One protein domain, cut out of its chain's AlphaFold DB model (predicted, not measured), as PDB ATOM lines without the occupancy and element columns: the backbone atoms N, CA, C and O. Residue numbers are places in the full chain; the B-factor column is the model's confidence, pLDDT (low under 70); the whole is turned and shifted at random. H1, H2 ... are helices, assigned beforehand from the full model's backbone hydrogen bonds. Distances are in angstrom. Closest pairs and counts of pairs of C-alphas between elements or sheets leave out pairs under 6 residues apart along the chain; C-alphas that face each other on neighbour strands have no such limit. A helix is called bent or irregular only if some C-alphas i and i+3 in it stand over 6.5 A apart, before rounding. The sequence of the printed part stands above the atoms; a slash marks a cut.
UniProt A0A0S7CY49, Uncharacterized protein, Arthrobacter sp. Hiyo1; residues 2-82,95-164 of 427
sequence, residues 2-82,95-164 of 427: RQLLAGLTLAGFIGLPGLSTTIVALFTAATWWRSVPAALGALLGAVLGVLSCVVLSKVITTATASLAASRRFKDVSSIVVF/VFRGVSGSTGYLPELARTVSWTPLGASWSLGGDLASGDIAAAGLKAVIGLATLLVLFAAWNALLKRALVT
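This is residues 2 to 82 and 95 to 164 of the 427 residues of an uncharacterized protein of Arthrobacter sp. Hiyo1 (UniProt A0A0S7CY49). Two long helices, H3 and H8, lie side by side and run the same way, with the short H7 packed on both near their beginnings and H2 packed along the other side of H3. Round this body, H1 crosses H3 near its middle, H4 folds back at the far end of H3, and H5 and H6 form an arm whose residues 99 to 104 stick out. The printed part has 151 residues with eight named helices, H1 to H8 in chain order, and no named strand; the class is all helix. It is only just loose, close to compact, with a radius of gyration of the C-alphas of 18.0 A and spans of 51 by 39 by 28 A.

H1, residues 2 to 14, touches H3, residues 36 to 67, with residues 9 to 13 alone; the closest C-alphas are those of Gly 12 and Val 54, 6.1 A apart, and the lines are only just about perpendicular, at 71 degrees. H2, residues 16 to 30, forms a helical hairpin with H3 at a shallow tilt of 20 degrees, closest at the C-alphas of Ala 29 and Ala 42, 4.8 A. H3 is the hub, touching four helices. H4, residues 71 to 82, is close to but not clearly touching H3, with C-alphas 67 and 73 6.0 A apart. H5, residues 95 to 101, and H6, residues 105 to 114, touch only at the corner, the C-alphas of Gly 98 and Tyr 105 being 6.1 A apart. H6 and H7, residues 120 to 129, also touch only at the corner, at C-alphas 114 and 120, 4.6 A. H3, H7 and H8, residues 133 to 163, form an up and down bundle, each running against the one before it. H7 touches H3 at 5 degrees, opposite ways, with the C-alphas of Ala 42 and Gly 125 4.0 A apart. H3 and H8 touch at 23 degrees, the same way, closest at C-alphas 59 and 154, 4.7 A. H2 and H8 are apart. Every O i to N i+4 pair is within hydrogen-bond range in H1, H2, H3, H5, H6 and H8; H4 has 7 of 8, and H7 has 3 of 6, with 2 of 7 O i to N i+3 pairs.

H1 begins at C-alpha 2, (-4.194, -35.283, 19.421). H3 is 46.0 A long and H8 45.0 A, ending at C-alpha 163, (11.516, -36.515, 15.754); H2 is 21.1 A. H7 is irregular, with C-alphas 122 and 125 7.2 A apart.

The C-alphas farthest apart are those of Gly 101 and Val 163, 54.0 A. Residues 83 to 94 are not printed, and C-alphas 82 and 95 stand 19.7 A apart across this cut. The links printed whole are tight. The mean pLDDT of the printed part is 82.4; residues 66 to 79 and 164 are under 70.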
ATOM      1  N   ARG A   2      -2.959 -35.913  18.892       78.25
ATOM      2  CA  ARG A   2      -4.194 -35.283  19.421       78.25
ATOM      3  C   ARG A   2      -4.425 -35.503  20.929       78.25
ATOM      4  O   ARG A   2      -4.612 -34.531  21.646       78.25
ATOM      5  N   GLN A   3      -4.319 -36.743  21.414       80.19
ATOM      6  CA  GLN A   3      -4.448 -37.065  22.850       80.19
ATOM      7  C   GLN A   3      -3.371 -36.392  23.718       80.19
ATOM      8  O   GLN A   3      -3.637 -35.991  24.844       80.19
ATOM      9  N   LEU A   4      -2.167 -36.213  23.172       77.94
ATOM     10  CA  LEU A   4      -1.025 -35.622  23.872       77.94
ATOM     11  C   LEU A   4      -1.190 -34.097  24.017       77.94
ATOM     12  O   LEU A   4      -0.943 -33.547  25.084       77.94
ATOM     13  N   LEU A   5      -1.696 -33.426  22.973       78.38
ATOM     14  CA  LEU A   5      -2.056 -32.002  23.018       78.38
ATOM     15  C   LEU A   5      -3.239 -31.746  23.970       78.38
ATOM     16  O   LEU A   5      -3.198 -30.802  24.758       78.38
ATOM     17  N   ALA A   6      -4.265 -32.605  23.945       79.38
ATOM     18  CA  ALA A   6      -5.407 -32.518  24.859       79.38
ATOM     19  C   ALA A   6      -4.993 -32.749  26.326       79.38
ATOM     20  O   ALA A   6      -5.333 -31.962  27.202       79.38
ATOM     21  N   GLY A   7      -4.176 -33.771  26.598       79.50
ATOM     22  CA  GLY A   7      -3.661 -34.028  27.945       79.50
ATOM     23  C   GLY A   7      -2.786 -32.888  28.477       79.50
ATOM     24  O   GLY A   7      -2.947 -32.464  29.618       79.50
ATOM     25  N   LEU A   8      -1.896 -32.328  27.646       80.12
ATOM     26  CA  LEU A   8      -1.011 -31.227  28.049       80.12
ATOM     27  C   LEU A   8      -1.743 -29.896  28.260       80.12
ATOM     28  O   LEU A   8      -1.303 -29.101  29.094       80.12
ATOM     29  N   THR A   9      -2.819 -29.638  27.512       76.94
ATOM     30  CA  THR A   9      -3.666 -28.451  27.719       76.94
ATOM     31  C   THR A   9      -4.448 -28.573  29.016       76.94
ATOM     32  O   THR A   9      -4.344 -27.672  29.842       76.94
ATOM     33  N   LEU A  10      -5.113 -29.708  29.255       81.69
ATOM     34  CA  LEU A  10      -5.816 -29.983  30.514       81.69
ATOM     35  C   LEU A  10      -4.880 -29.890  31.726       81.69
ATOM     36  O   LEU A  10      -5.195 -29.211  32.699       81.69
ATOM     37  N   ALA A  11      -3.678 -30.462  31.637       77.94
ATOM     38  CA  ALA A  11      -2.665 -30.322  32.684       77.94
ATOM     39  C   ALA A  11      -2.216 -28.861  32.890       77.94
ATOM     40  O   ALA A  11      -1.848 -28.474  33.998       77.94
ATOM     41  N   GLY A  12      -2.243 -28.034  31.839       75.50
ATOM     42  CA  GLY A  12      -1.948 -26.602  31.919       75.50
ATOM     43  C   GLY A  12      -2.980 -25.809  32.728       75.50
ATOM     44  O   GLY A  12      -2.598 -24.864  33.413       75.50
ATOM     45  N   PHE A  13      -4.249 -26.225  32.702       77.19
ATOM     46  CA  PHE A  13      -5.317 -25.613  33.498       77.19
ATOM     47  C   PHE A  13      -5.228 -25.947  34.988       77.19
ATOM     48  O   PHE A  13      -5.598 -25.120  35.813       77.19
ATOM     49  N   ILE A  14      -4.708 -27.128  35.335       82.25
ATOM     50  CA  ILE A  14      -4.591 -27.591  36.728       82.25
ATOM     51  C   ILE A  14      -3.447 -26.871  37.474       82.25
ATOM     52  O   ILE A  14      -3.440 -26.806  38.701       82.25
ATOM     53  N   GLY A  15      -2.479 -26.292  36.758       77.81
ATOM     54  CA  GLY A  15      -1.385 -25.536  37.371       77.81
ATOM     55  C   GLY A  15      -1.835 -24.209  37.999       77.81
ATOM     56  O   GLY A  15      -2.760 -23.562  37.509       77.81
ATOM     57  N   LEU A  16      -1.109 -23.744  39.027       79.88
ATOM     58  CA  LEU A  16      -1.344 -22.449  39.697       79.88
ATOM     59  C   LEU A  16      -1.515 -21.258  38.719       79.88
ATOM     60  O   LEU A  16      -2.452 -20.474  38.905       79.88
ATOM     61  N   PRO A  17      -0.699 -21.108  37.651       78.81
ATOM     62  CA  PRO A  17      -0.895 -20.032  36.674       78.81
ATOM     63  C   PRO A  17      -2.181 -20.179  35.846       78.81
ATOM     64  O   PRO A  17      -2.819 -19.183  35.513       78.81
ATOM     65  N   GLY A  18      -2.582 -21.411  35.514       82.38
ATOM     66  CA  GLY A  18      -3.802 -21.680  34.747       82.38
ATOM     67  C   GLY A  18      -5.057 -21.349  35.552       82.38
ATOM     68  O   GLY A  18      -5.934 -20.631  35.067       82.38
ATOM     69  N   LEU A  19      -5.093 -21.788  36.814       85.81
ATOM     70  CA  LEU A  19      -6.171 -21.471  37.752       85.81
ATOM     71  C   LEU A  19      -6.296 -19.963  37.986       85.81
ATOM     72  O   LEU A  19      -7.378 -19.410  37.821       85.81
ATOM     73  N   SER A  20      -5.191 -19.282  38.306       84.94
ATOM     74  CA  SER A  20      -5.206 -17.830  38.543       84.94
ATOM     75  C   SER A  20      -5.662 -17.038  37.314       84.94
ATOM     76  O   SER A  20      -6.528 -16.175  37.445       84.94
ATOM     77  N   THR A  21      -5.172 -17.371  36.114       86.25
ATOM     78  CA  THR A  21      -5.614 -16.721  34.862       86.25
ATOM     79  C   THR A  21      -7.110 -16.938  34.620       86.25
ATOM     80  O   THR A  21      -7.814 -16.007  34.235       86.25
ATOM     81  N   THR A  22      -7.616 -18.146  34.886       87.44
ATOM     82  CA  THR A  22      -9.042 -18.475  34.727       87.44
ATOM     83  C   THR A  22      -9.906 -17.686  35.706       87.44
ATOM     84  O   THR A  22     -10.913 -17.108  35.307       87.44
ATOM     85  N   ILE A  23      -9.493 -17.604  36.973       89.00
ATOM     86  CA  ILE A  23     -10.196 -16.835  38.007       89.00
ATOM     87  C   ILE A  23     -10.269 -15.353  37.617       89.00
ATOM     88  O   ILE A  23     -11.354 -14.775  37.622       89.00
ATOM     89  N   VAL A  24      -9.146 -14.747  37.215       88.25
ATOM     90  CA  VAL A  24      -9.107 -13.343  36.768       88.25
ATOM     91  C   VAL A  24     -10.022 -13.121  35.560       88.25
ATOM     92  O   VAL A  24     -10.758 -12.134  35.515       88.25
ATOM     93  N   ALA A  25     -10.028 -14.050  34.604       87.44
ATOM     94  CA  ALA A  25     -10.877 -13.956  33.423       87.44
ATOM     95  C   ALA A  25     -12.374 -14.031  33.769       87.44
ATOM     96  O   ALA A  25     -13.167 -13.255  33.237       87.44
ATOM     97  N   LEU A  26     -12.755 -14.904  34.706       87.94
ATOM     98  CA  LEU A  26     -14.130 -15.013  35.196       87.94
ATOM     99  C   LEU A  26     -14.575 -13.757  35.949       87.94
ATOM    100  O   LEU A  26     -15.668 -13.258  35.690       87.94
ATOM    101  N   PHE A  27     -13.731 -13.201  36.825       88.12
ATOM    102  CA  PHE A  27     -14.030 -11.929  37.491       88.12
ATOM    103  C   PHE A  27     -14.184 -10.785  36.489       88.12
ATOM    104  O   PHE A  27     -15.099  -9.975  36.617       88.12
ATOM    105  N   THR A  28     -13.343 -10.753  35.453       84.25
ATOM    106  CA  THR A  28     -13.455  -9.769  34.371       84.25
ATOM    107  C   THR A  28     -14.787  -9.922  33.635       84.25
ATOM    108  O   THR A  28     -15.482  -8.932  33.424       84.25
ATOM    109  N   ALA A  29     -15.209 -11.149  33.314       85.44
ATOM    110  CA  ALA A  29     -16.508 -11.398  32.689       85.44
ATOM    111  C   ALA A  29     -17.690 -11.020  33.601       85.44
ATOM    112  O   ALA A  29     -18.673 -10.451  33.127       85.44
ATOM    113  N   ALA A  30     -17.568 -11.249  34.911       86.31
ATOM    114  CA  ALA A  30     -18.590 -10.898  35.894       86.31
ATOM    115  C   ALA A  30     -18.864  -9.385  35.969       86.31
ATOM    116  O   ALA A  30     -19.980  -8.984  36.300       86.31
ATOM    117  N   THR A  31     -17.903  -8.526  35.606       87.12
ATOM    118  CA  THR A  31     -18.138  -7.068  35.549       87.12
ATOM    119  C   THR A  31     -19.222  -6.670  34.537       87.12
ATOM    120  O   THR A  31     -19.883  -5.649  34.722       87.12
ATOM    121  N   TRP A  32     -19.487  -7.514  33.532       85.31
ATOM    122  CA  TRP A  32     -20.456  -7.275  32.456       85.31
ATOM    123  C   TRP A  32     -21.835  -7.911  32.698       85.31
ATOM    124  O   TRP A  32     -22.661  -7.957  31.786       85.31
ATOM    125  N   TRP A  33     -22.120  -8.381  33.920       85.50
ATOM    126  CA  TRP A  33     -23.330  -9.156  34.245       85.50
ATOM    127  C   TRP A  33     -24.660  -8.452  33.930       85.50
ATOM    128  O   TRP A  33     -25.673  -9.114  33.723       85.50
ATOM    129  N   ARG A  34     -24.669  -7.112  33.893       84.06
ATOM    130  CA  ARG A  34     -25.883  -6.298  33.723       84.06
ATOM    131  C   ARG A  34     -26.503  -6.388  32.326       84.06
ATOM    132  O   ARG A  34     -27.663  -6.028  32.164       84.06
ATOM    133  N   SER A  35     -25.760  -6.854  31.326       85.12
ATOM    134  CA  SER A  35     -26.237  -6.967  29.944       85.12
ATOM    135  C   SER A  35     -25.912  -8.341  29.377       85.12
ATOM    136  O   SER A  35     -24.741  -8.701  29.264       85.12
ATOM    137  N   VAL A  36     -26.948  -9.084  28.973       83.81
ATOM    138  CA  VAL A  36     -26.819 -10.458  28.455       83.81
ATOM    139  C   VAL A  36     -25.850 -10.552  27.262       83.81
ATOM    140  O   VAL A  36     -24.968 -11.412  27.309       83.81
ATOM    141  N   PRO A  37     -25.904  -9.668  26.240       83.75
ATOM    142  CA  PRO A  37     -24.966  -9.732  25.115       83.75
ATOM    143  C   PRO A  37     -23.509  -9.497  25.533       83.75
ATOM    144  O   PRO A  37     -22.620 -10.226  25.099       83.75
ATOM    145  N   ALA A  38     -23.256  -8.530  26.421       84.25
ATOM    146  CA  ALA A  38     -21.906  -8.242  26.906       84.25
ATOM    147  C   ALA A  38     -21.361  -9.354  27.805       84.25
ATOM    148  O   ALA A  38     -20.188  -9.695  27.705       84.25
ATOM    149  N   ALA A  39     -22.201  -9.948  28.657       85.88
ATOM    150  CA  ALA A  39     -21.810 -11.061  29.515       85.88
ATOM    151  C   ALA A  39     -21.405 -12.287  28.681       85.88
ATOM    152  O   ALA A  39     -20.352 -12.876  28.921       85.88
ATOM    153  N   LEU A  40     -22.190 -12.632  27.653       86.81
ATOM    154  CA  LEU A  40     -21.859 -13.717  26.724       86.81
ATOM    155  C   LEU A  40     -20.575 -13.424  25.938       86.81
ATOM    156  O   LEU A  40     -19.708 -14.292  25.825       86.81
ATOM    157  N   GLY A  41     -20.420 -12.191  25.452       86.38
ATOM    158  CA  GLY A  41     -19.201 -11.732  24.788       86.38
ATOM    159  C   GLY A  41     -17.964 -11.812  25.678       86.38
ATOM    160  O   GLY A  41     -16.926 -12.319  25.259       86.38
ATOM    161  N   ALA A  42     -18.080 -11.362  26.926       87.12
ATOM    162  CA  ALA A  42     -17.000 -11.392  27.901       87.12
ATOM    163  C   ALA A  42     -16.628 -12.824  28.311       87.12
ATOM    164  O   ALA A  42     -15.449 -13.115  28.488       87.12
ATOM    165  N   LEU A  43     -17.602 -13.736  28.410       89.38
ATOM    166  CA  LEU A  43     -17.352 -15.160  28.657       89.38
ATOM    167  C   LEU A  43     -16.627 -15.822  27.482       89.38
ATOM    168  O   LEU A  43     -15.634 -16.518  27.690       89.38
ATOM    169  N   LEU A  44     -17.075 -15.576  26.247       89.31
ATOM    170  CA  LEU A  44     -16.385 -16.057  25.049       89.31
ATOM    171  C   LEU A  44     -14.948 -15.520  25.000       89.31
ATOM    172  O   LEU A  44     -13.998 -16.269  24.761       89.31
ATOM    173  N   GLY A  45     -14.793 -14.232  25.287       87.94
ATOM    174  CA  GLY A  45     -13.512 -13.555  25.384       87.94
ATOM    175  C   GLY A  45     -12.581 -14.153  26.431       87.94
ATOM    176  O   GLY A  45     -11.423 -14.446  26.139       87.94
ATOM    177  N   ALA A  46     -13.104 -14.417  27.629       88.12
ATOM    178  CA  ALA A  46     -12.387 -15.083  28.707       88.12
ATOM    179  C   ALA A  46     -11.899 -16.475  28.284       88.12
ATOM    180  O   ALA A  46     -10.731 -16.801  28.484       88.12
ATOM    181  N   VAL A  47     -12.749 -17.280  27.638       89.88
ATOM    182  CA  VAL A  47     -12.370 -18.617  27.149       89.88
ATOM    183  C   VAL A  47     -11.248 -18.527  26.113       89.88
ATOM    184  O   VAL A  47     -10.235 -19.218  26.244       89.88
ATOM    185  N   LEU A  48     -11.389 -17.657  25.109       88.62
ATOM    186  CA  LEU A  48     -10.375 -17.471  24.067       88.62
ATOM    187  C   LEU A  48      -9.055 -16.942  24.637       88.62
ATOM    188  O   LEU A  48      -7.987 -17.433  24.263       88.62
ATOM    189  N   GLY A  49      -9.119 -15.981  25.559       88.00
ATOM    190  CA  GLY A  49      -7.954 -15.394  26.215       88.00
ATOM    191  C   GLY A  49      -7.199 -16.416  27.060       88.00
ATOM    192  O   GLY A  49      -5.996 -16.599  26.883       88.00
ATOM    193  N   VAL A  50      -7.905 -17.154  27.923       88.69
ATOM    194  CA  VAL A  50      -7.294 -18.177  28.785       88.69
ATOM    195  C   VAL A  50      -6.686 -19.309  27.953       88.69
ATOM    196  O   VAL A  50      -5.542 -19.698  28.198       88.69
ATOM    197  N   LEU A  51      -7.395 -19.810  26.934       87.94
ATOM    198  CA  LEU A  51      -6.854 -20.833  26.033       87.94
ATOM    199  C   LEU A  51      -5.602 -20.338  25.307       87.94
ATOM    200  O   LEU A  51      -4.617 -21.072  25.225       87.94
ATOM    201  N   SER A  52      -5.610 -19.092  24.833       88.81
ATOM    202  CA  SER A  52      -4.448 -18.486  24.179       88.81
ATOM    203  C   SER A  52      -3.256 -18.406  25.131       88.81
ATOM    204  O   SER A  52      -2.160 -18.809  24.749       88.81
ATOM    205  N   CYS A  53      -3.461 -18.004  26.391       88.81
ATOM    206  CA  CYS A  53      -2.414 -17.989  27.417       88.81
ATOM    207  C   CYS A  53      -1.835 -19.389  27.689       88.81
ATOM    208  O   CYS A  53      -0.613 -19.564  27.723       88.81
ATOM    209  N   VAL A  54      -2.693 -20.404  27.845       88.44
ATOM    210  CA  VAL A  54      -2.262 -21.788  28.107       88.44
ATOM    211  C   VAL A  54      -1.484 -22.352  26.916       88.44
ATOM    212  O   VAL A  54      -0.396 -22.903  27.096       88.44
ATOM    213  N   VAL A  55      -2.001 -22.199  25.694       87.69
ATOM    214  CA  VAL A  55      -1.340 -22.700  24.482       87.69
ATOM    215  C   VAL A  55      -0.030 -21.953  24.238       87.69
ATOM    216  O   VAL A  55       0.985 -22.598  23.982       87.69
ATOM    217  N   LEU A  56      -0.006 -20.628  24.391       88.12
ATOM    218  CA  LEU A  56       1.208 -19.822  24.261       88.12
ATOM    219  C   LEU A  56       2.292 -20.271  25.249       88.12
ATOM    220  O   LEU A  56       3.443 -20.451  24.854       88.12
ATOM    221  N   SER A  57       1.931 -20.542  26.506       85.25
ATOM    222  CA  SER A  57       2.859 -21.093  27.502       85.25
ATOM    223  C   SER A  57       3.487 -22.414  27.033       85.25
ATOM    224  O   SER A  57       4.701 -22.620  27.155       85.25
ATOM    225  N   LYS A  58       2.701 -23.300  26.405       84.94
ATOM    226  CA  LYS A  58       3.202 -24.565  25.845       84.94
ATOM    227  C   LYS A  58       4.045 -24.373  24.583       84.94
ATOM    228  O   LYS A  58       5.059 -25.061  24.448       84.94
ATOM    229  N   VAL A  59       3.694 -23.433  23.701       86.94
ATOM    230  CA  VAL A  59       4.533 -23.020  22.557       86.94
ATOM    231  C   VAL A  59       5.902 -22.575  23.063       86.94
ATOM    232  O   VAL A  59       6.916 -23.124  22.641       86.94
ATOM    233  N   ILE A  60       5.938 -21.639  24.016       84.19
ATOM    234  CA  ILE A  60       7.184 -21.096  24.569       84.19
ATOM    235  C   ILE A  60       7.995 -22.204  25.241       84.19
ATOM    236  O   ILE A  60       9.191 -22.322  24.984       84.19
ATOM    237  N   THR A  61       7.363 -23.058  26.046       81.88
ATOM    238  CA  THR A  61       8.057 -24.147  26.751       81.88
ATOM    239  C   THR A  61       8.659 -25.163  25.776       81.88
ATOM    240  O   THR A  61       9.815 -25.552  25.929       81.88
ATOM    241  N   THR A  62       7.914 -25.573  24.743       82.56
ATOM    242  CA  THR A  62       8.401 -26.530  23.730       82.56
ATOM    243  C   THR A  62       9.484 -25.931  22.834       82.56
ATOM    244  O   THR A  62      10.502 -26.583  22.595       82.56
ATOM    245  N   ALA A  63       9.323 -24.675  22.406       81.94
ATOM    246  CA  ALA A  63      10.351 -23.941  21.675       81.94
ATOM    247  C   ALA A  63      11.634 -23.840  22.511       81.94
ATOM    248  O   ALA A  63      12.703 -24.259  22.064       81.94
ATOM    249  N   THR A  64      11.516 -23.375  23.755       74.00
ATOM    250  CA  THR A  64      12.642 -23.203  24.682       74.00
ATOM    251  C   THR A  64      13.332 -24.528  24.962       74.00
ATOM    252  O   THR A  64      14.552 -24.558  24.956       74.00
ATOM    253  N   ALA A  65      12.608 -25.636  25.139       72.38
ATOM    254  CA  ALA A  65      13.214 -26.950  25.359       72.38
ATOM    255  C   ALA A  65      14.078 -27.406  24.170       72.38
ATOM    256  O   ALA A  65      15.197 -27.879  24.365       72.38
ATOM    257  N   SER A  66      13.596 -27.213  22.937       67.50
ATOM    258  CA  SER A  66      14.366 -27.542  21.727       67.50
ATOM    259  C   SER A  66      15.596 -26.646  21.550       67.50
ATOM    260  O   SER A  66      16.667 -27.102  21.148       67.50
ATOM    261  N   LEU A  67      15.463 -25.370  21.911       65.69
ATOM    262  CA  LEU A  67      16.501 -24.364  21.761       65.69
ATOM    263  C   LEU A  67      17.512 -24.378  22.922       65.69
ATOM    264  O   LEU A  67      18.679 -24.073  22.703       65.69
ATOM    265  N   ALA A  68      17.125 -24.792  24.132       59.09
ATOM    266  CA  ALA A  68      17.974 -24.848  25.331       59.09
ATOM    267  C   ALA A  68      19.135 -25.848  25.220       59.09
ATOM    268  O   ALA A  68      20.075 -25.807  26.020       59.09
ATOM    269  N   ALA A  69      19.111 -26.726  24.219       59.22
ATOM    270  CA  ALA A  69      20.262 -27.540  23.846       59.22
ATOM    271  C   ALA A  69      21.386 -26.719  23.191       59.22
ATOM    272  O   ALA A  69      22.557 -27.087  23.272       59.22
ATOM    273  N   SER A  70      21.053 -25.578  22.581       60.22
ATOM    274  CA  SER A  70      22.021 -24.628  22.050       60.22
ATOM    275  C   SER A  70      22.544 -23.725  23.163       60.22
ATOM    276  O   SER A  70      21.802 -22.974  23.797       60.22
ATOM    277  N   ARG A  71      23.865 -23.741  23.356       59.72
ATOM    278  CA  ARG A  71      24.566 -22.862  24.303       59.72
ATOM    279  C   ARG A  71      24.257 -21.381  24.050       59.72
ATOM    280  O   ARG A  71      23.979 -20.650  24.988       59.72
ATOM    281  N   ARG A  72      24.193 -20.979  22.775       56.81
ATOM    282  CA  ARG A  72      23.859 -19.603  22.367       56.81
ATOM    283  C   ARG A  72      22.445 -19.196  22.769       56.81
ATOM    284  O   ARG A  72      22.220 -18.042  23.104       56.81
ATOM    285  N   PHE A  73      21.491 -20.123  22.738       59.75
ATOM    286  CA  PHE A  73      20.126 -19.807  23.136       59.75
ATOM    287  C   PHE A  73      19.971 -19.722  24.653       59.75
ATOM    288  O   PHE A  73      19.173 -18.923  25.114       59.75
ATOM    289  N   LYS A  74      20.743 -20.478  25.445       59.66
ATOM    290  CA  LYS A  74      20.767 -20.294  26.909       59.66
ATOM    291  C   LYS A  74      21.221 -18.882  27.296       59.66
ATOM    292  O   LYS A  74      20.590 -18.257  28.148       59.66
ATOM    293  N   ASP A  75      22.246 -18.373  26.618       60.69
ATOM    294  CA  ASP A  75      22.768 -17.024  26.852       60.69
ATOM    295  C   ASP A  75      21.798 -15.933  26.346       60.69
ATOM    296  O   ASP A  75      21.590 -14.929  27.014       60.69
ATOM    297  N   VAL A  76      21.131 -16.135  25.201       64.94
ATOM    298  CA  VAL A  76      20.167 -15.157  24.651       64.94
ATOM    299  C   VAL A  76      18.808 -15.201  25.356       64.94
ATOM    300  O   VAL A  76      18.209 -14.160  25.601       64.94
ATOM    301  N   SER A  77      18.303 -16.382  25.708       64.62
ATOM    302  CA  SER A  77      16.996 -16.556  26.361       64.62
ATOM    303  C   SER A  77      16.964 -15.885  27.731       64.62
ATOM    304  O   SER A  77      15.987 -15.221  28.072       64.62
ATOM    305  N   SER A  78      18.067 -15.974  28.481       63.19
ATOM    306  CA  SER A  78      18.197 -15.252  29.744       63.19
ATOM    307  C   SER A  78      18.163 -13.737  29.533       63.19
ATOM    308  O   SER A  78      17.405 -13.084  30.235       63.19
ATOM    309  N   ILE A  79      18.830 -13.182  28.510       65.69
ATOM    310  CA  ILE A  79      18.702 -11.753  28.147       65.69
ATOM    311  C   ILE A  79      17.251 -11.398  27.797       65.69
ATOM    312  O   ILE A  79      16.709 -10.432  28.327       65.69
ATOM    313  N   VAL A  80      16.603 -12.180  26.932       70.12
ATOM    314  CA  VAL A  80      15.243 -11.902  26.435       70.12
ATOM    315  C   VAL A  80      14.205 -11.920  27.555       70.12
ATOM    316  O   VAL A  80      13.285 -11.111  27.531       70.12
ATOM    317  N   VAL A  81      14.339 -12.807  28.543       72.19
ATOM    318  CA  VAL A  81      13.443 -12.845  29.712       72.19
ATOM    319  C   VAL A  81      13.806 -11.759  30.729       72.19
ATOM    320  O   VAL A  81      12.923 -11.167  31.350       72.19
ATOM    321  N   PHE A  82      15.096 -11.474  30.902       72.31
ATOM    322  CA  PHE A  82      15.581 -10.530  31.905       72.31
ATOM    323  C   PHE A  82      15.336  -9.069  31.510       72.31
ATOM    324  O   PHE A  82      15.028  -8.257  32.377       72.31
ATOM    325  N   VAL A  95       3.252   3.669  32.952       82.12
ATOM    326  CA  VAL A  95       1.799   3.449  32.932       82.12
ATOM    327  C   VAL A  95       1.109   4.287  34.008       82.12
ATOM    328  O   VAL A  95       0.165   5.004  33.693       82.12
ATOM    329  N   PHE A  96       1.603   4.278  35.249       83.19
ATOM    330  CA  PHE A  96       1.031   5.087  36.334       83.19
ATOM    331  C   PHE A  96       1.054   6.591  36.033       83.19
ATOM    332  O   PHE A  96       0.075   7.290  36.306       83.19
ATOM    333  N   ARG A  97       2.140   7.096  35.436       78.75
ATOM    334  CA  ARG A  97       2.211   8.493  34.983       78.75
ATOM    335  C   ARG A  97       1.208   8.797  33.875       78.75
ATOM    336  O   ARG A  97       0.530   9.812  33.953       78.75
ATOM    337  N   GLY A  98       1.061   7.909  32.893       78.19
ATOM    338  CA  GLY A  98       0.055   8.064  31.839       78.19
ATOM    339  C   GLY A  98      -1.369   8.133  32.397       78.19
ATOM    340  O   GLY A  98      -2.134   9.018  32.029       78.19
ATOM    341  N   VAL A  99      -1.697   7.252  33.350       82.06
ATOM    342  CA  VAL A  99      -3.014   7.205  34.011       82.06
ATOM    343  C   VAL A  99      -3.297   8.459  34.839       82.06
ATOM    344  O   VAL A  99      -4.417   8.959  34.828       82.06
ATOM    345  N   SER A 100      -2.300   8.970  35.566       80.81
ATOM    346  CA  SER A 100      -2.458  10.168  36.404       80.81
ATOM    347  C   SER A 100      -2.421  11.477  35.610       80.81
ATOM    348  O   SER A 100      -3.044  12.450  36.026       80.81
ATOM    349  N   GLY A 101      -1.714  11.511  34.475       74.62
ATOM    350  CA  GLY A 101      -1.528  12.710  33.656       74.62
ATOM    351  C   GLY A 101      -2.594  12.942  32.581       74.62
ATOM    352  O   GLY A 101      -2.708  14.058  32.084       74.62
ATOM    353  N   SER A 102      -3.374  11.924  32.202       74.81
ATOM    354  CA  SER A 102      -4.424  12.060  31.187       74.81
ATOM    355  C   SER A 102      -5.568  11.075  31.410       74.81
ATOM    356  O   SER A 102      -5.380   9.859  31.404       74.81
ATOM    357  N   THR A 103      -6.790  11.602  31.500       75.38
ATOM    358  CA  THR A 103      -8.022  10.796  31.508       75.38
ATOM    359  C   THR A 103      -8.260  10.073  30.174       75.38
ATOM    360  O   THR A 103      -8.975   9.073  30.143       75.38
ATOM    361  N   GLY A 104      -7.633  10.533  29.082       78.12
ATOM    362  CA  GLY A 104      -7.732   9.947  27.739       78.12
ATOM    363  C   GLY A 104      -6.733   8.821  27.446       78.12
ATOM    364  O   GLY A 104      -6.984   8.013  26.552       78.12
ATOM    365  N   TYR A 105      -5.651   8.699  28.225       80.88
ATOM    366  CA  TYR A 105      -4.593   7.707  27.979       80.88
ATOM    367  C   TYR A 105      -5.105   6.263  28.047       80.88
ATOM    368  O   TYR A 105      -4.825   5.451  27.165       80.88
ATOM    369  N   LEU A 106      -5.891   5.935  29.078       80.75
ATOM    370  CA  LEU A 106      -6.457   4.593  29.248       80.75
ATOM    371  C   LEU A 106      -7.422   4.213  28.108       80.75
ATOM    372  O   LEU A 106      -7.246   3.132  27.546       80.75
ATOM    373  N   PRO A 107      -8.396   5.063  27.718       83.38
ATOM    374  CA  PRO A 107      -9.228   4.816  26.541       83.38
ATOM    375  C   PRO A 107      -8.446   4.627  25.234       83.38
ATOM    376  O   PRO A 107      -8.754   3.707  24.479       83.38
ATOM    377  N   GLU A 108      -7.442   5.460  24.945       83.69
ATOM    378  CA  GLU A 108      -6.642   5.354  23.712       83.69
ATOM    379  C   GLU A 108      -5.791   4.083  23.676       83.69
ATOM    380  O   GLU A 108      -5.751   3.368  22.664       83.69
ATOM    381  N   LEU A 109      -5.157   3.756  24.803       83.19
ATOM    382  CA  LEU A 109      -4.382   2.534  24.947       83.19
ATOM    383  C   LEU A 109      -5.286   1.305  24.829       83.19
ATOM    384  O   LEU A 109      -4.958   0.379  24.091       83.19
ATOM    385  N   ALA A 110      -6.456   1.314  25.473       84.31
ATOM    386  CA  ALA A 110      -7.439   0.241  25.357       84.31
ATOM    387  C   ALA A 110      -7.931   0.069  23.914       84.31
ATOM    388  O   ALA A 110      -7.987  -1.060  23.427       84.31
ATOM    389  N   ARG A 111      -8.216   1.161  23.192       85.19
ATOM    390  CA  ARG A 111      -8.601   1.107  21.773       85.19
ATOM    391  C   ARG A 111      -7.511   0.452  20.933       85.19
ATOM    392  O   ARG A 111      -7.806  -0.499  20.216       85.19
ATOM    393  N   THR A 112      -6.263   0.886  21.082       87.56
ATOM    394  CA  THR A 112      -5.126   0.356  20.314       87.56
ATOM    395  C   THR A 112      -4.858  -1.115  20.643       87.56
ATOM    396  O   THR A 112      -4.767  -1.951  19.746       87.56
ATOM    397  N   VAL A 113      -4.800  -1.461  21.932       88.38
ATOM    398  CA  VAL A 113      -4.531  -2.828  22.402       88.38
ATOM    399  C   VAL A 113      -5.678  -3.777  22.054       88.38
ATOM    400  O   VAL A 113      -5.413  -4.937  21.740       88.38
ATOM    401  N   SER A 114      -6.932  -3.308  22.023       89.50
ATOM    402  CA  SER A 114      -8.089  -4.143  21.661       89.50
ATOM    403  C   SER A 114      -8.025  -4.697  20.236       89.50
ATOM    404  O   SER A 114      -8.597  -5.745  19.966       89.50
ATOM    405  N   TRP A 115      -7.290  -4.047  19.331       88.81
ATOM    406  CA  TRP A 115      -7.074  -4.545  17.969       88.81
ATOM    407  C   TRP A 115      -5.888  -5.506  17.847       88.81
ATOM    408  O   TRP A 115      -5.670  -6.100  16.792       88.81
ATOM    409  N   THR A 116      -5.124  -5.695  18.922       89.00
ATOM    410  CA  THR A 116      -3.992  -6.624  18.938       89.00
ATOM    411  C   THR A 116      -4.428  -8.032  19.356       89.00
ATOM    412  O   THR A 116      -5.371  -8.178  20.139       89.00
ATOM    413  N   PRO A 117      -3.692  -9.083  18.942       85.62
ATOM    414  CA  PRO A 117      -3.900 -10.456  19.414       85.62
ATOM    415  C   PRO A 117      -3.944 -10.615  20.943       85.62
ATOM    416  O   PRO A 117      -4.570 -11.542  21.447       85.62
ATOM    417  N   LEU A 118      -3.276  -9.719  21.680       84.25
ATOM    418  CA  LEU A 118      -3.214  -9.734  23.143       84.25
ATOM    419  C   LEU A 118      -4.484  -9.180  23.802       84.25
ATOM    420  O   LEU A 118      -4.802  -9.587  24.916       84.25
ATOM    421  N   GLY A 119      -5.183  -8.249  23.143       84.31
ATOM    422  CA  GLY A 119      -6.330  -7.524  23.701       84.31
ATOM    423  C   GLY A 119      -7.686  -7.884  23.092       84.31
ATOM    424  O   GLY A 119      -8.702  -7.707  23.761       84.31
ATOM    425  N   ALA A 120      -7.717  -8.422  21.870       89.19
ATOM    426  CA  ALA A 120      -8.948  -8.662  21.112       89.19
ATOM    427  C   ALA A 120      -9.936  -9.612  21.806       89.19
ATOM    428  O   ALA A 120     -11.144  -9.391  21.769       89.19
ATOM    429  N   SER A 121      -9.439 -10.642  22.496       88.75
ATOM    430  CA  SER A 121     -10.294 -11.539  23.280       88.75
ATOM    431  C   SER A 121     -10.920 -10.839  24.489       88.75
ATOM    432  O   SER A 121     -12.038 -11.156  24.866       88.75
ATOM    433  N   TRP A 122     -10.235  -9.871  25.097       88.31
ATOM    434  CA  TRP A 122     -10.681  -9.230  26.337       88.31
ATOM    435  C   TRP A 122     -11.646  -8.062  26.107       88.31
ATOM    436  O   TRP A 122     -12.349  -7.672  27.037       88.31
ATOM    437  N   SER A 123     -11.720  -7.510  24.888       88.06
ATOM    438  CA  SER A 123     -12.587  -6.363  24.580       88.06
ATOM    439  C   SER A 123     -14.021  -6.738  24.194       88.06
ATOM    440  O   SER A 123     -14.887  -5.867  24.212       88.06
ATOM    441  N   LEU A 124     -14.295  -8.015  23.892       85.81
ATOM    442  CA  LEU A 124     -15.585  -8.475  23.352       85.81
ATOM    443  C   LEU A 124     -16.790  -8.059  24.204       85.81
ATOM    444  O   LEU A 124     -17.810  -7.647  23.659       85.81
ATOM    445  N   GLY A 125     -16.669  -8.135  25.534       84.81
ATOM    446  CA  GLY A 125     -17.724  -7.689  26.446       84.81
ATOM    447  C   GLY A 125     -18.013  -6.193  26.324       84.81
ATOM    448  O   GLY A 125     -19.171  -5.798  26.234       84.81
ATOM    449  N   GLY A 126     -16.964  -5.370  26.247       85.06
ATOM    450  CA  GLY A 126     -17.091  -3.919  26.116       85.06
ATOM    451  C   GLY A 126     -17.661  -3.484  24.770       85.06
ATOM    452  O   GLY A 126     -18.564  -2.653  24.736       85.06
ATOM    453  N   ASP A 127     -17.200  -4.093  23.675       86.19
ATOM    454  CA  ASP A 127     -17.675  -3.769  22.325       86.19
ATOM    455  C   ASP A 127     -19.170  -4.130  22.164       86.19
ATOM    456  O   ASP A 127     -19.965  -3.321  21.676       86.19
ATOM    457  N   LEU A 128     -19.592  -5.288  22.692       86.38
ATOM    458  CA  LEU A 128     -21.000  -5.704  22.712       86.38
ATOM    459  C   LEU A 128     -21.863  -4.864  23.662       86.38
ATOM    460  O   LEU A 128     -23.029  -4.621  23.354       86.38
ATOM    461  N   ALA A 129     -21.312  -4.383  24.781       86.00
ATOM    462  CA  ALA A 129     -22.006  -3.439  25.659       86.00
ATOM    463  C   ALA A 129     -22.221  -2.074  24.988       86.00
ATOM    464  O   ALA A 129     -23.244  -1.434  25.216       86.00
ATOM    465  N   SER A 130     -21.280  -1.642  24.140       83.44
ATOM    466  CA  SER A 130     -21.399  -0.414  23.344       83.44
ATOM    467  C   SER A 130     -22.262  -0.553  22.082       83.44
ATOM    468  O   SER A 130     -22.493   0.440  21.398       83.44
ATOM    469  N   GLY A 131     -22.752  -1.760  21.773       83.38
ATOM    470  CA  GLY A 131     -23.577  -2.034  20.592       83.38
ATOM    471  C   GLY A 131     -22.799  -2.187  19.278       83.38
ATOM    472  O   GLY A 131     -23.416  -2.350  18.226       83.38
ATOM    473  N   ASP A 132     -21.463  -2.188  19.312       85.75
ATOM    474  CA  ASP A 132     -20.613  -2.347  18.129       85.75
ATOM    475  C   ASP A 132     -20.364  -3.833  17.822       85.75
ATOM    476  O   ASP A 132     -19.313  -4.422  18.096       85.75
ATOM    477  N   ILE A 133     -21.395  -4.470  17.266       85.81
ATOM    478  CA  ILE A 133     -21.391  -5.901  16.932       85.81
ATOM    479  C   ILE A 133     -20.351  -6.211  15.841       85.81
ATOM    480  O   ILE A 133     -19.755  -7.290  15.842       85.81
ATOM    481  N   ALA A 134     -20.098  -5.266  14.930       87.69
ATOM    482  CA  ALA A 134     -19.130  -5.433  13.851       87.69
ATOM    483  C   ALA A 134     -17.694  -5.486  14.395       87.69
ATOM    484  O   ALA A 134     -16.946  -6.412  14.064       87.69
ATOM    485  N   ALA A 135     -17.322  -4.552  15.278       86.62
ATOM    486  CA  ALA A 135     -16.015  -4.572  15.926       86.62
ATOM    487  C   ALA A 135     -15.843  -5.805  16.823       86.62
ATOM    488  O   ALA A 135     -14.795  -6.452  16.769       86.62
ATOM    489  N   ALA A 136     -16.874  -6.183  17.588       85.25
ATOM    490  CA  ALA A 136     -16.847  -7.393  18.410       85.25
ATOM    491  C   ALA A 136     -16.630  -8.659  17.560       85.25
ATOM    492  O   ALA A 136     -15.795  -9.500  17.893       85.25
ATOM    493  N   GLY A 137     -17.328  -8.775  16.426       87.38
ATOM    494  CA  GLY A 137     -17.153  -9.884  15.490       87.38
ATOM    495  C   GLY A 137     -15.732  -9.956  14.930       87.38
ATOM    496  O   GLY A 137     -15.104 -11.016  14.961       87.38
ATOM    497  N   LEU A 138     -15.182  -8.824  14.482       90.12
ATOM    498  CA  LEU A 138     -13.833  -8.776  13.914       90.12
ATOM    499  C   LEU A 138     -12.759  -9.120  14.959       90.12
ATOM    500  O   LEU A 138     -11.845  -9.898  14.681       90.12
ATOM    501  N   LYS A 139     -12.895  -8.622  16.192       90.88
ATOM    502  CA  LYS A 139     -11.974  -8.946  17.292       90.88
ATOM    503  C   LYS A 139     -12.103 -10.398  17.762       90.88
ATOM    504  O   LYS A 139     -11.092 -11.021  18.090       90.88
ATOM    505  N   ALA A 140     -13.297 -10.994  17.697       88.25
ATOM    506  CA  ALA A 140     -13.480 -12.421  17.964       88.25
ATOM    507  C   ALA A 140     -12.749 -13.285  16.923       88.25
ATOM    508  O   ALA A 140     -12.090 -14.263  17.283       88.25
ATOM    509  N   VAL A 141     -12.788 -12.885  15.645       91.44
ATOM    510  CA  VAL A 141     -12.015 -13.531  14.572       91.44
ATOM    511  C   VAL A 141     -10.513 -13.405  14.825       91.44
ATOM    512  O   VAL A 141      -9.804 -14.401  14.703       91.44
ATOM    513  N   ILE A 142     -10.020 -12.231  15.239       91.44
ATOM    514  CA  ILE A 142      -8.603 -12.037  15.598       91.44
ATOM    515  C   ILE A 142      -8.198 -12.976  16.746       91.44
ATOM    516  O   ILE A 142      -7.165 -13.645  16.657       91.44
ATOM    517  N   GLY A 143      -9.014 -13.078  17.800       89.38
ATOM    518  CA  GLY A 143      -8.761 -13.977  18.931       89.38
ATOM    519  C   GLY A 143      -8.722 -15.453  18.519       89.38
ATOM    520  O   GLY A 143      -7.781 -16.174  18.858       89.38
ATOM    521  N   LEU A 144      -9.697 -15.896  17.720       91.50
ATOM    522  CA  LEU A 144      -9.747 -17.260  17.185       91.50
ATOM    523  C   LEU A 144      -8.562 -17.569  16.265       91.50
ATOM    524  O   LEU A 144      -7.917 -18.607  16.420       91.50
ATOM    525  N   ALA A 145      -8.240 -16.670  15.334       91.25
ATOM    526  CA  ALA A 145      -7.106 -16.823  14.427       91.25
ATOM    527  C   ALA A 145      -5.788 -16.928  15.203       91.25
ATOM    528  O   ALA A 145      -4.970 -17.803  14.920       91.25
ATOM    529  N   THR A 146      -5.614 -16.098  16.235       90.81
ATOM    530  CA  THR A 146      -4.448 -16.139  17.126       90.81
ATOM    531  C   THR A 146      -4.322 -17.502  17.803       90.81
ATOM    532  O   THR A 146      -3.261 -18.126  17.741       90.81
ATOM    533  N   LEU A 147      -5.408 -18.011  18.390       90.44
ATOM    534  CA  LEU A 147      -5.419 -19.318  19.044       90.44
ATOM    535  C   LEU A 147      -5.074 -20.454  18.067       90.44
ATOM    536  O   LEU A 147      -4.278 -21.335  18.399       90.44
ATOM    537  N   LEU A 148      -5.632 -20.426  16.854       91.62
ATOM    538  CA  LEU A 148      -5.361 -21.425  15.817       91.62
ATOM    539  C   LEU A 148      -3.898 -21.401  15.364       91.62
ATOM    540  O   LEU A 148      -3.276 -22.461  15.257       91.62
ATOM    541  N   VAL A 149      -3.324 -20.214  15.152       91.69
ATOM    542  CA  VAL A 149      -1.905 -20.051  14.800       91.69
ATOM    543  C   VAL A 149      -1.008 -20.567  15.922       91.69
ATOM    544  O   VAL A 149      -0.079 -21.330  15.655       91.69
ATOM    545  N   LEU A 150      -1.304 -20.226  17.179       89.75
ATOM    546  CA  LEU A 150      -0.552 -20.715  18.338       89.75
ATOM    547  C   LEU A 150      -0.622 -22.240  18.457       89.75
ATOM    548  O   LEU A 150       0.398 -22.894  18.682       89.75
ATOM    549  N   PHE A 151      -1.800 -22.826  18.256       90.06
ATOM    550  CA  PHE A 151      -1.977 -24.272  18.295       90.06
ATOM    551  C   PHE A 151      -1.232 -24.976  17.149       90.06
ATOM    552  O   PHE A 151      -0.573 -25.997  17.367       90.06
ATOM    553  N   ALA A 152      -1.280 -24.420  15.935       90.44
ATOM    554  CA  ALA A 152      -0.541 -24.931  14.785       90.44
ATOM    555  C   ALA A 152       0.978 -24.858  15.013       90.44
ATOM    556  O   ALA A 152       1.682 -25.848  14.784       90.44
ATOM    557  N   ALA A 153       1.468 -23.729  15.532       89.94
ATOM    558  CA  ALA A 153       2.867 -23.539  15.894       89.94
ATOM    559  C   ALA A 153       3.309 -24.545  16.965       89.94
ATOM    560  O   ALA A 153       4.339 -25.202  16.804       89.94
ATOM    561  N   TRP A 154       2.506 -24.739  18.016       88.81
ATOM    562  CA  TRP A 154       2.796 -25.715  19.064       88.81
ATOM    563  C   TRP A 154       2.876 -27.140  18.517       88.81
ATOM    564  O   TRP A 154       3.833 -27.857  18.798       88.81
ATOM    565  N   ASN A 155       1.905 -27.548  17.696       88.69
ATOM    566  CA  ASN A 155       1.879 -28.872  17.082       88.69
ATOM    567  C   ASN A 155       3.109 -29.104  16.186       88.69
ATOM    568  O   ASN A 155       3.711 -30.176  16.225       88.69
ATOM    569  N   ALA A 156       3.515 -28.099  15.403       87.38
ATOM    570  CA  ALA A 156       4.712 -28.172  14.568       87.38
ATOM    571  C   ALA A 156       5.998 -28.288  15.406       87.38
ATOM    572  O   ALA A 156       6.845 -29.137  15.118       87.38
ATOM    573  N   LEU A 157       6.129 -27.483  16.465       85.31
ATOM    574  CA  LEU A 157       7.268 -27.519  17.385       85.31
ATOM    575  C   LEU A 157       7.354 -28.850  18.134       85.31
ATOM    576  O   LEU A 157       8.426 -29.445  18.207       85.31
ATOM    577  N   LEU A 158       6.225 -29.354  18.635       84.31
ATOM    578  CA  LEU A 158       6.162 -30.614  19.368       84.31
ATOM    579  C   LEU A 158       6.509 -31.808  18.471       84.31
ATOM    580  O   LEU A 158       7.276 -32.675  18.878       84.31
ATOM    581  N   LYS A 159       6.012 -31.832  17.225       86.38
ATOM    582  CA  LYS A 159       6.405 -32.842  16.226       86.38
ATOM    583  C   LYS A 159       7.908 -32.823  15.965       86.38
ATOM    584  O   LYS A 159       8.533 -33.877  15.982       86.38
ATOM    585  N   ARG A 160       8.493 -31.640  15.754       82.44
ATOM    586  CA  ARG A 160       9.941 -31.500  15.540       82.44
ATOM    587  C   ARG A 160      10.739 -31.973  16.754       82.44
ATOM    588  O   ARG A 160      11.665 -32.754  16.590       82.44
ATOM    589  N   ALA A 161      10.344 -31.577  17.963       79.75
ATOM    590  CA  ALA A 161      11.030 -31.972  19.192       79.75
ATOM    591  C   ALA A 161      11.019 -33.494  19.433       79.75
ATOM    592  O   ALA A 161      11.980 -34.029  19.977       79.75
ATOM    593  N   LEU A 162       9.955 -34.191  19.015       79.62
ATOM    594  CA  LEU A 162       9.835 -35.649  19.142       79.62
ATOM    595  C   LEU A 162      10.622 -36.427  18.073       79.62
ATOM    596  O   LEU A 162      11.010 -37.561  18.328       79.62
ATOM    597  N   VAL A 163      10.839 -35.847  16.886       82.62
ATOM    598  CA  VAL A 163      11.516 -36.515  15.754       82.62
ATOM    599  C   VAL A 163      13.017 -36.223  15.727       82.62
ATOM    600  O   VAL A 163      13.812 -37.100  15.403       82.62
ATOM    601  N   THR A 164      13.423 -35.005  16.083       68.12
ATOM    602  CA  THR A 164      14.830 -34.605  16.185       68.12
ATOM    603  C   THR A 164      15.144 -34.266  17.638       68.12
ATOM    604  O   THR A 164      15.001 -33.098  18.024       68.12
TER     605      THR A 164